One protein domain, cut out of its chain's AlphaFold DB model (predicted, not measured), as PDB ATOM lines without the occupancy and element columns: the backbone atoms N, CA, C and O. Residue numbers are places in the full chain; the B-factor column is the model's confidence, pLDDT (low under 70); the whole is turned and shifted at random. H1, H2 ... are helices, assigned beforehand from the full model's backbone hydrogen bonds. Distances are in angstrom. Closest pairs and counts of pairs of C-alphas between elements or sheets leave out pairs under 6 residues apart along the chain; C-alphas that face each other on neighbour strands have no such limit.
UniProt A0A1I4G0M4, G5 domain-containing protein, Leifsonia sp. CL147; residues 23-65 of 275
ATOM      1  N   THR A  23     180.682 237.787 144.654       72.06
ATOM      2  CA  THR A  23     181.200 236.844 143.652       72.06
ATOM      3  C   THR A  23     180.120 236.453 142.644       72.06
ATOM      4  O   THR A  23     180.412 236.343 141.457       72.06
ATOM      5  N   TRP A  24     178.862 236.317 143.077       72.25
ATOM      6  CA  TRP A  24     177.737 236.054 142.173       72.25
ATOM      7  C   TRP A  24     177.414 237.251 141.276       72.25
ATOM      8  O   TRP A  24     177.131 237.061 140.094       72.25
ATOM      9  N   ILE A  25     177.539 238.479 141.794       75.88
ATOM     10  CA  ILE A  25     177.391 239.710 141.000       75.88
ATOM     11  C   ILE A  25     178.498 239.809 139.940       75.88
ATOM     12  O   ILE A  25     178.210 240.118 138.785       75.88
ATOM     13  N   GLY A  26     179.745 239.484 140.302       73.38
ATOM     14  CA  GLY A  26     180.870 239.465 139.363       73.38
ATOM     15  C   GLY A  26     180.675 238.458 138.229       73.38
ATOM     16  O   GLY A  26     180.793 238.826 137.062       73.38
ATOM     17  N   ILE A  27     180.295 237.218 138.562       76.31
ATOM     18  CA  ILE A  27     180.024 236.160 137.573       76.31
ATOM     19  C   ILE A  27     178.859 236.561 136.655       76.31
ATOM     20  O   ILE A  27     178.960 236.418 135.434       76.31
ATOM     21  N   GLY A  28     177.787 237.123 137.224       78.12
ATOM     22  CA  GLY A  28     176.632 237.613 136.469       78.12
ATOM     23  C   GLY A  28     176.988 238.736 135.492       78.12
ATOM     24  O   GLY A  28     176.608 238.665 134.325       78.12
ATOM     25  N   CYS A  29     177.782 239.724 135.922       75.12
ATOM     26  CA  CYS A  29     178.259 240.793 135.040       75.12
ATOM     27  C   CYS A  29     179.132 240.255 133.904       75.12
ATOM     28  O   CYS A  29     178.945 240.649 132.756       75.12
ATOM     29  N   THR A  30     180.046 239.323 134.186       76.12
ATOM     30  CA  THR A  30     180.886 238.730 133.133       76.12
ATOM     31  C   THR A  30     180.079 237.903 132.134       76.12
ATOM     32  O   THR A  30     180.339 237.985 130.936       76.12
ATOM     33  N   ALA A  31     179.070 237.157 132.593       77.50
ATOM     34  CA  ALA A  31     178.197 236.385 131.712       77.50
ATOM     35  C   ALA A  31     177.306 237.293 130.847       77.50
ATOM     36  O   ALA A  31     177.136 237.032 129.658       77.50
ATOM     37  N   LEU A  32     176.790 238.391 131.413       76.44
ATOM     38  CA  LEU A  32     175.989 239.376 130.683       76.44
ATOM     39  C   LEU A  32     176.821 240.106 129.618       76.44
ATOM     40  O   LEU A  32     176.375 240.247 128.484       76.44
ATOM     41  N   LEU A  33     178.048 240.518 129.950       69.44
ATOM     42  CA  LEU A  33     178.951 241.175 128.999       69.44
ATOM     43  C   LEU A  33     179.397 240.228 127.874       69.44
ATOM     44  O   LEU A  33     179.474 240.649 126.721       69.44
ATOM     45  N   ALA A  34     179.607 238.942 128.172       66.44
ATOM     46  CA  ALA A  34     179.878 237.926 127.154       66.44
ATOM     47  C   ALA A  34     178.675 237.702 126.217       66.44
ATOM     48  O   ALA A  34     178.850 237.565 125.007       66.44
ATOM     49  N   LEU A  35     177.448 237.727 126.750       68.12
ATOM     50  CA  LEU A  35     176.220 237.622 125.953       68.12
ATOM     51  C   LEU A  35     175.978 238.856 125.070       68.12
ATOM     52  O   LEU A  35     175.541 238.710 123.932       68.12
ATOM     53  N   ILE A  36     176.313 240.059 125.544       68.19
ATOM     54  CA  ILE A  36     176.232 241.292 124.740       68.19
ATOM     55  C   ILE A  36     177.287 241.288 123.618       68.19
ATOM     56  O   ILE A  36     177.001 241.713 122.494       68.19
ATOM     57  N   GLY A  37     178.479 240.740 123.882       59.38
ATOM     58  CA  GLY A  37     179.522 240.539 122.869       59.38
ATOM     59  C   GLY A  37     179.111 239.571 121.752       59.38
ATOM     60  O   GLY A  37     179.458 239.789 120.593       59.38
ATOM     61  N   LEU A  38     178.302 238.552 122.067       63.94
ATOM     62  CA  LEU A  38     177.741 237.629 121.071       63.94
ATOM     63  C   LEU A  38     176.701 238.288 120.148       63.94
ATOM     64  O   LEU A  38     176.499 237.813 119.034       63.94
ATOM     65  N   ALA A  39     176.068 239.381 120.579       59.88
ATOM     66  CA  ALA A  39     174.996 240.035 119.831       59.88
ATOM     67  C   ALA A  39     175.465 241.169 118.894       59.88
ATOM     68  O   ALA A  39     174.669 241.619 118.074       59.88
ATOM     69  N   SER A  40     176.715 241.652 118.995       61.91
ATOM     70  CA  SER A  40     177.125 242.926 118.362       61.91
ATOM     71  C   SER A  40     178.393 242.908 117.492       61.91
ATOM     72  O   SER A  40     178.734 243.934 116.910       61.91
ATOM     73  N   GLY A  41     179.020 241.748 117.277       59.66
ATOM     74  CA  GLY A  41     179.902 241.541 116.123       59.66
ATOM     75  C   GLY A  41     181.388 241.345 116.432       59.66
ATOM     76  O   GLY A  41     182.029 242.119 117.134       59.66
ATOM     77  N   GLY A  42     181.937 240.302 115.800       73.56
ATOM     78  CA  GLY A  42     183.366 240.062 115.621       73.56
ATOM     79  C   GLY A  42     184.078 239.397 116.801       73.56
ATOM     80  O   GLY A  42     184.112 239.910 117.914       73.56
ATOM     81  N   VAL A  43     184.775 238.292 116.517       72.25
ATOM     82  CA  VAL A  43     185.713 237.620 117.444       72.25
ATOM     83  C   VAL A  43     186.753 238.601 118.017       72.25
ATOM     84  O   VAL A  43     187.196 238.457 119.153       72.25
ATOM     85  N   TRP A  44     187.077 239.661 117.275       60.94
ATOM     86  CA  TRP A  44     187.961 240.743 117.709       60.94
ATOM     87  C   TRP A  44     187.417 241.572 118.879       60.94
ATOM     88  O   TRP A  44     188.194 241.991 119.736       60.94
ATOM     89  N   MET A  45     186.098 241.743 118.986       67.19
ATOM     90  CA  MET A  45     185.479 242.462 120.100       67.19
ATOM     91  C   MET A  45     185.543 241.625 121.387       67.19
ATOM     92  O   MET A  45     185.842 242.144 122.462       67.19
ATOM     93  N   MET A  46     185.390 240.301 121.267       70.25
ATOM     94  CA  MET A  46     185.586 239.358 122.378       70.25
ATOM     95  C   MET A  46     187.020 239.397 122.921       70.25
ATOM     96  O   MET A  46     187.215 239.392 124.136       70.25
ATOM     97  N   ILE A  47     188.024 239.482 122.042       77.31
ATOM     98  CA  ILE A  47     189.437 239.574 122.444       77.31
ATOM     99  C   ILE A  47     189.718 240.911 123.138       77.31
ATOM    100  O   ILE A  47     190.399 240.932 124.163       77.31
ATOM    101  N   PHE A  48     189.157 242.014 122.636       78.25
ATOM    102  CA  PHE A  48     189.329 243.334 123.243       78.25
ATOM    103  C   PHE A  48     188.725 243.404 124.654       78.25
ATOM    104  O   PHE A  48     189.391 243.849 125.590       78.25
ATOM    105  N   PHE A  49     187.508 242.886 124.852       73.81
ATOM    106  CA  PHE A  49     186.889 242.838 126.180       73.81
ATOM    107  C   PHE A  49     187.585 241.854 127.129       73.81
ATOM    108  O   PHE A  49     187.756 242.167 128.307       73.81
ATOM    109  N   ALA A  50     188.052 240.703 126.635       79.25
ATOM    110  CA  ALA A  50     188.850 239.778 127.437       79.25
ATOM    111  C   ALA A  50     190.168 240.426 127.895       79.25
ATOM    112  O   ALA A  50     190.522 240.340 129.073       79.25
ATOM    113  N   ALA A  51     190.855 241.143 127.001       79.88
ATOM    114  CA  ALA A  51     192.059 241.895 127.336       79.88
ATOM    115  C   ALA A  51     191.771 243.000 128.365       79.88
ATOM    116  O   ALA A  51     192.522 243.133 129.328       79.88
ATOM    117  N   LEU A  52     190.656 243.725 128.227       83.88
ATOM    118  CA  LEU A  52     190.259 244.802 129.140       83.88
ATOM    119  C   LEU A  52     189.912 244.298 130.550       83.88
ATOM    120  O   LEU A  52     190.002 245.064 131.498       83.88
ATOM    121  N   VAL A  53     189.586 243.015 130.732       81.12
ATOM    122  CA  VAL A  53     189.375 242.412 132.064       81.12
ATOM    123  C   VAL A  53     190.663 241.794 132.622       81.12
ATOM    124  O   VAL A  53     190.965 241.944 133.810       81.12
ATOM    125  N   VAL A  54     191.453 241.120 131.782       83.88
ATOM    126  CA  VAL A  54     192.671 240.405 132.204       83.88
ATOM    127  C   VAL A  54     193.830 241.362 132.505       83.88
ATOM    128  O   VAL A  54     194.553 241.155 133.480       83.88
ATOM    129  N   LEU A  55     194.002 242.438 131.729       84.44
ATOM    130  CA  LEU A  55     195.084 243.405 131.957       84.44
ATOM    131  C   LEU A  55     194.941 244.139 133.295       84.44
ATOM    132  O   LEU A  55     195.894 244.114 134.071       84.44
ATOM    133  N   PRO A  56     193.784 244.731 133.645       81.38
ATOM    134  CA  PRO A  56     193.634 245.407 134.928       81.38
ATOM    135  C   PRO A  56     193.709 244.447 136.112       81.38
ATOM    136  O   PRO A  56     194.248 244.826 137.143       81.38
ATOM    137  N   THR A  57     193.243 243.198 135.983       77.12
ATOM    138  CA  THR A  57     193.379 242.200 137.061       77.12
ATOM    139  C   THR A  57     194.828 241.752 137.261       77.12
ATOM    140  O   THR A  57     195.266 241.605 138.403       77.12
ATOM    141  N   ALA A  58     195.604 241.611 136.184       75.50
ATOM    142  CA  ALA A  58     197.036 241.338 136.259       75.50
ATOM    143  C   ALA A  58     197.829 242.536 136.816       75.50
ATOM    144  O   ALA A  58     198.667 242.355 137.699       75.50
ATOM    145  N   ILE A  59     197.526 243.757 136.359       83.50
ATOM    146  CA  ILE A  59     198.150 245.002 136.834       83.50
ATOM    147  C   ILE A  59     197.800 245.247 138.304       83.50
ATOM    148  O   ILE A  59     198.685 245.571 139.088       83.50
ATOM    149  N   TYR A  60     196.551 245.020 138.711       72.06
ATOM    150  CA  TYR A  60     196.128 245.110 140.109       72.06
ATOM    151  C   TYR A  60     196.837 244.061 140.980       72.06
ATOM    152  O   TYR A  60     197.338 244.387 142.055       72.06
ATOM    153  N   GLY A  61     196.963 242.816 140.501       71.06
ATOM    154  CA  GLY A  61     197.712 241.763 141.195       71.06
ATOM    155  C   GLY A  61     199.210 242.063 141.335       71.06
ATOM    156  O   GLY A  61     199.814 241.726 142.355       71.06
ATOM    157  N   TRP A  62     199.804 242.724 140.339       76.94
ATOM    158  CA  TRP A  62     201.209 243.134 140.353       76.94
ATOM    159  C   TRP A  62     201.450 244.361 141.245       76.94
ATOM    160  O   TRP A  62     202.350 244.340 142.085       76.94
ATOM    161  N   ALA A  63     200.605 245.388 141.126       76.12
ATOM    162  CA  ALA A  63     200.724 246.647 141.858       76.12
ATOM    163  C   ALA A  63     200.490 246.489 143.369       76.12
ATOM    164  O   ALA A  63     201.148 247.157 144.161       76.12
ATOM    165  N   PHE A  64     199.599 245.585 143.789       69.44
ATOM    166  CA  PHE A  64     199.274 245.410 145.209       69.44
ATOM    167  C   PHE A  64     200.107 244.350 145.941       69.44
ATOM    168  O   PHE A  64     199.850 244.119 147.121       69.44
ATOM    169  N   GLN A  65     201.087 243.700 145.291       58.50
ATOM    170  CA  GLN A  65     201.986 242.695 145.899       58.50
ATOM    171  C   GLN A  65     201.298 241.649 146.809       58.50
ATOM    172  O   GLN A  65     201.945 240.986 147.627       58.50
TER     173      GLN A  65
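AT A GLANCE: This is residues 23 to 65 of the 275 residues of the protein "G5 domain-containing protein" of Leifsonia sp. CL147 (UniProt A0A1I4G0M4). Two long helices, H1 and then H2, make an open helical hairpin shaped like a V, near each other at the linked end and spreading from there. The free ends, residues 23 to 29 of H1 and residues 54 to 65, stick out. The printed part has 43 residues with two named helices and no named strand, and its class is all helix. It is loose, with a radius of gyration of the C-alphas of 12.2 A, and spans 37 by 25 by 7 A, only just flat.

HOW THE PARTS SIT: H1, residues 23 to 40, and H2, residues 43 to 63, form a helical hairpin, running opposite ways at a shallow tilt of 30 degrees. They only just touch, with 3 pairs of C-alphas within 8 A, through residues 34 to 37 of H1 and 45 to 46 of H2 alone; the closest C-alphas, of Gly 37 and Met 46, are 6.2 A apart. O i to N i+4 pairs are within hydrogen-bond range in 13 of 14 cases in H1 and 16 of 17 in H2.

IN THESE COORDINATES: H1 begins at C-alpha 23 (181.200, 236.844, 143.652) and is 26.3 A long from first to last C-alpha. H2 is 30.0 A long and ends at C-alpha 63 (200.724, 246.647, 141.858).

THE WHOLE: The two C-alphas farthest apart, of Ala 39 and Gln 65, are 37.6 A apart. The printed part has no cut, and the link from H1 to H2 is tight. Mean pLDDT of the printed part is 73.0; residues 33 to 41, 44 to 45 and 64 to 65 are under 70.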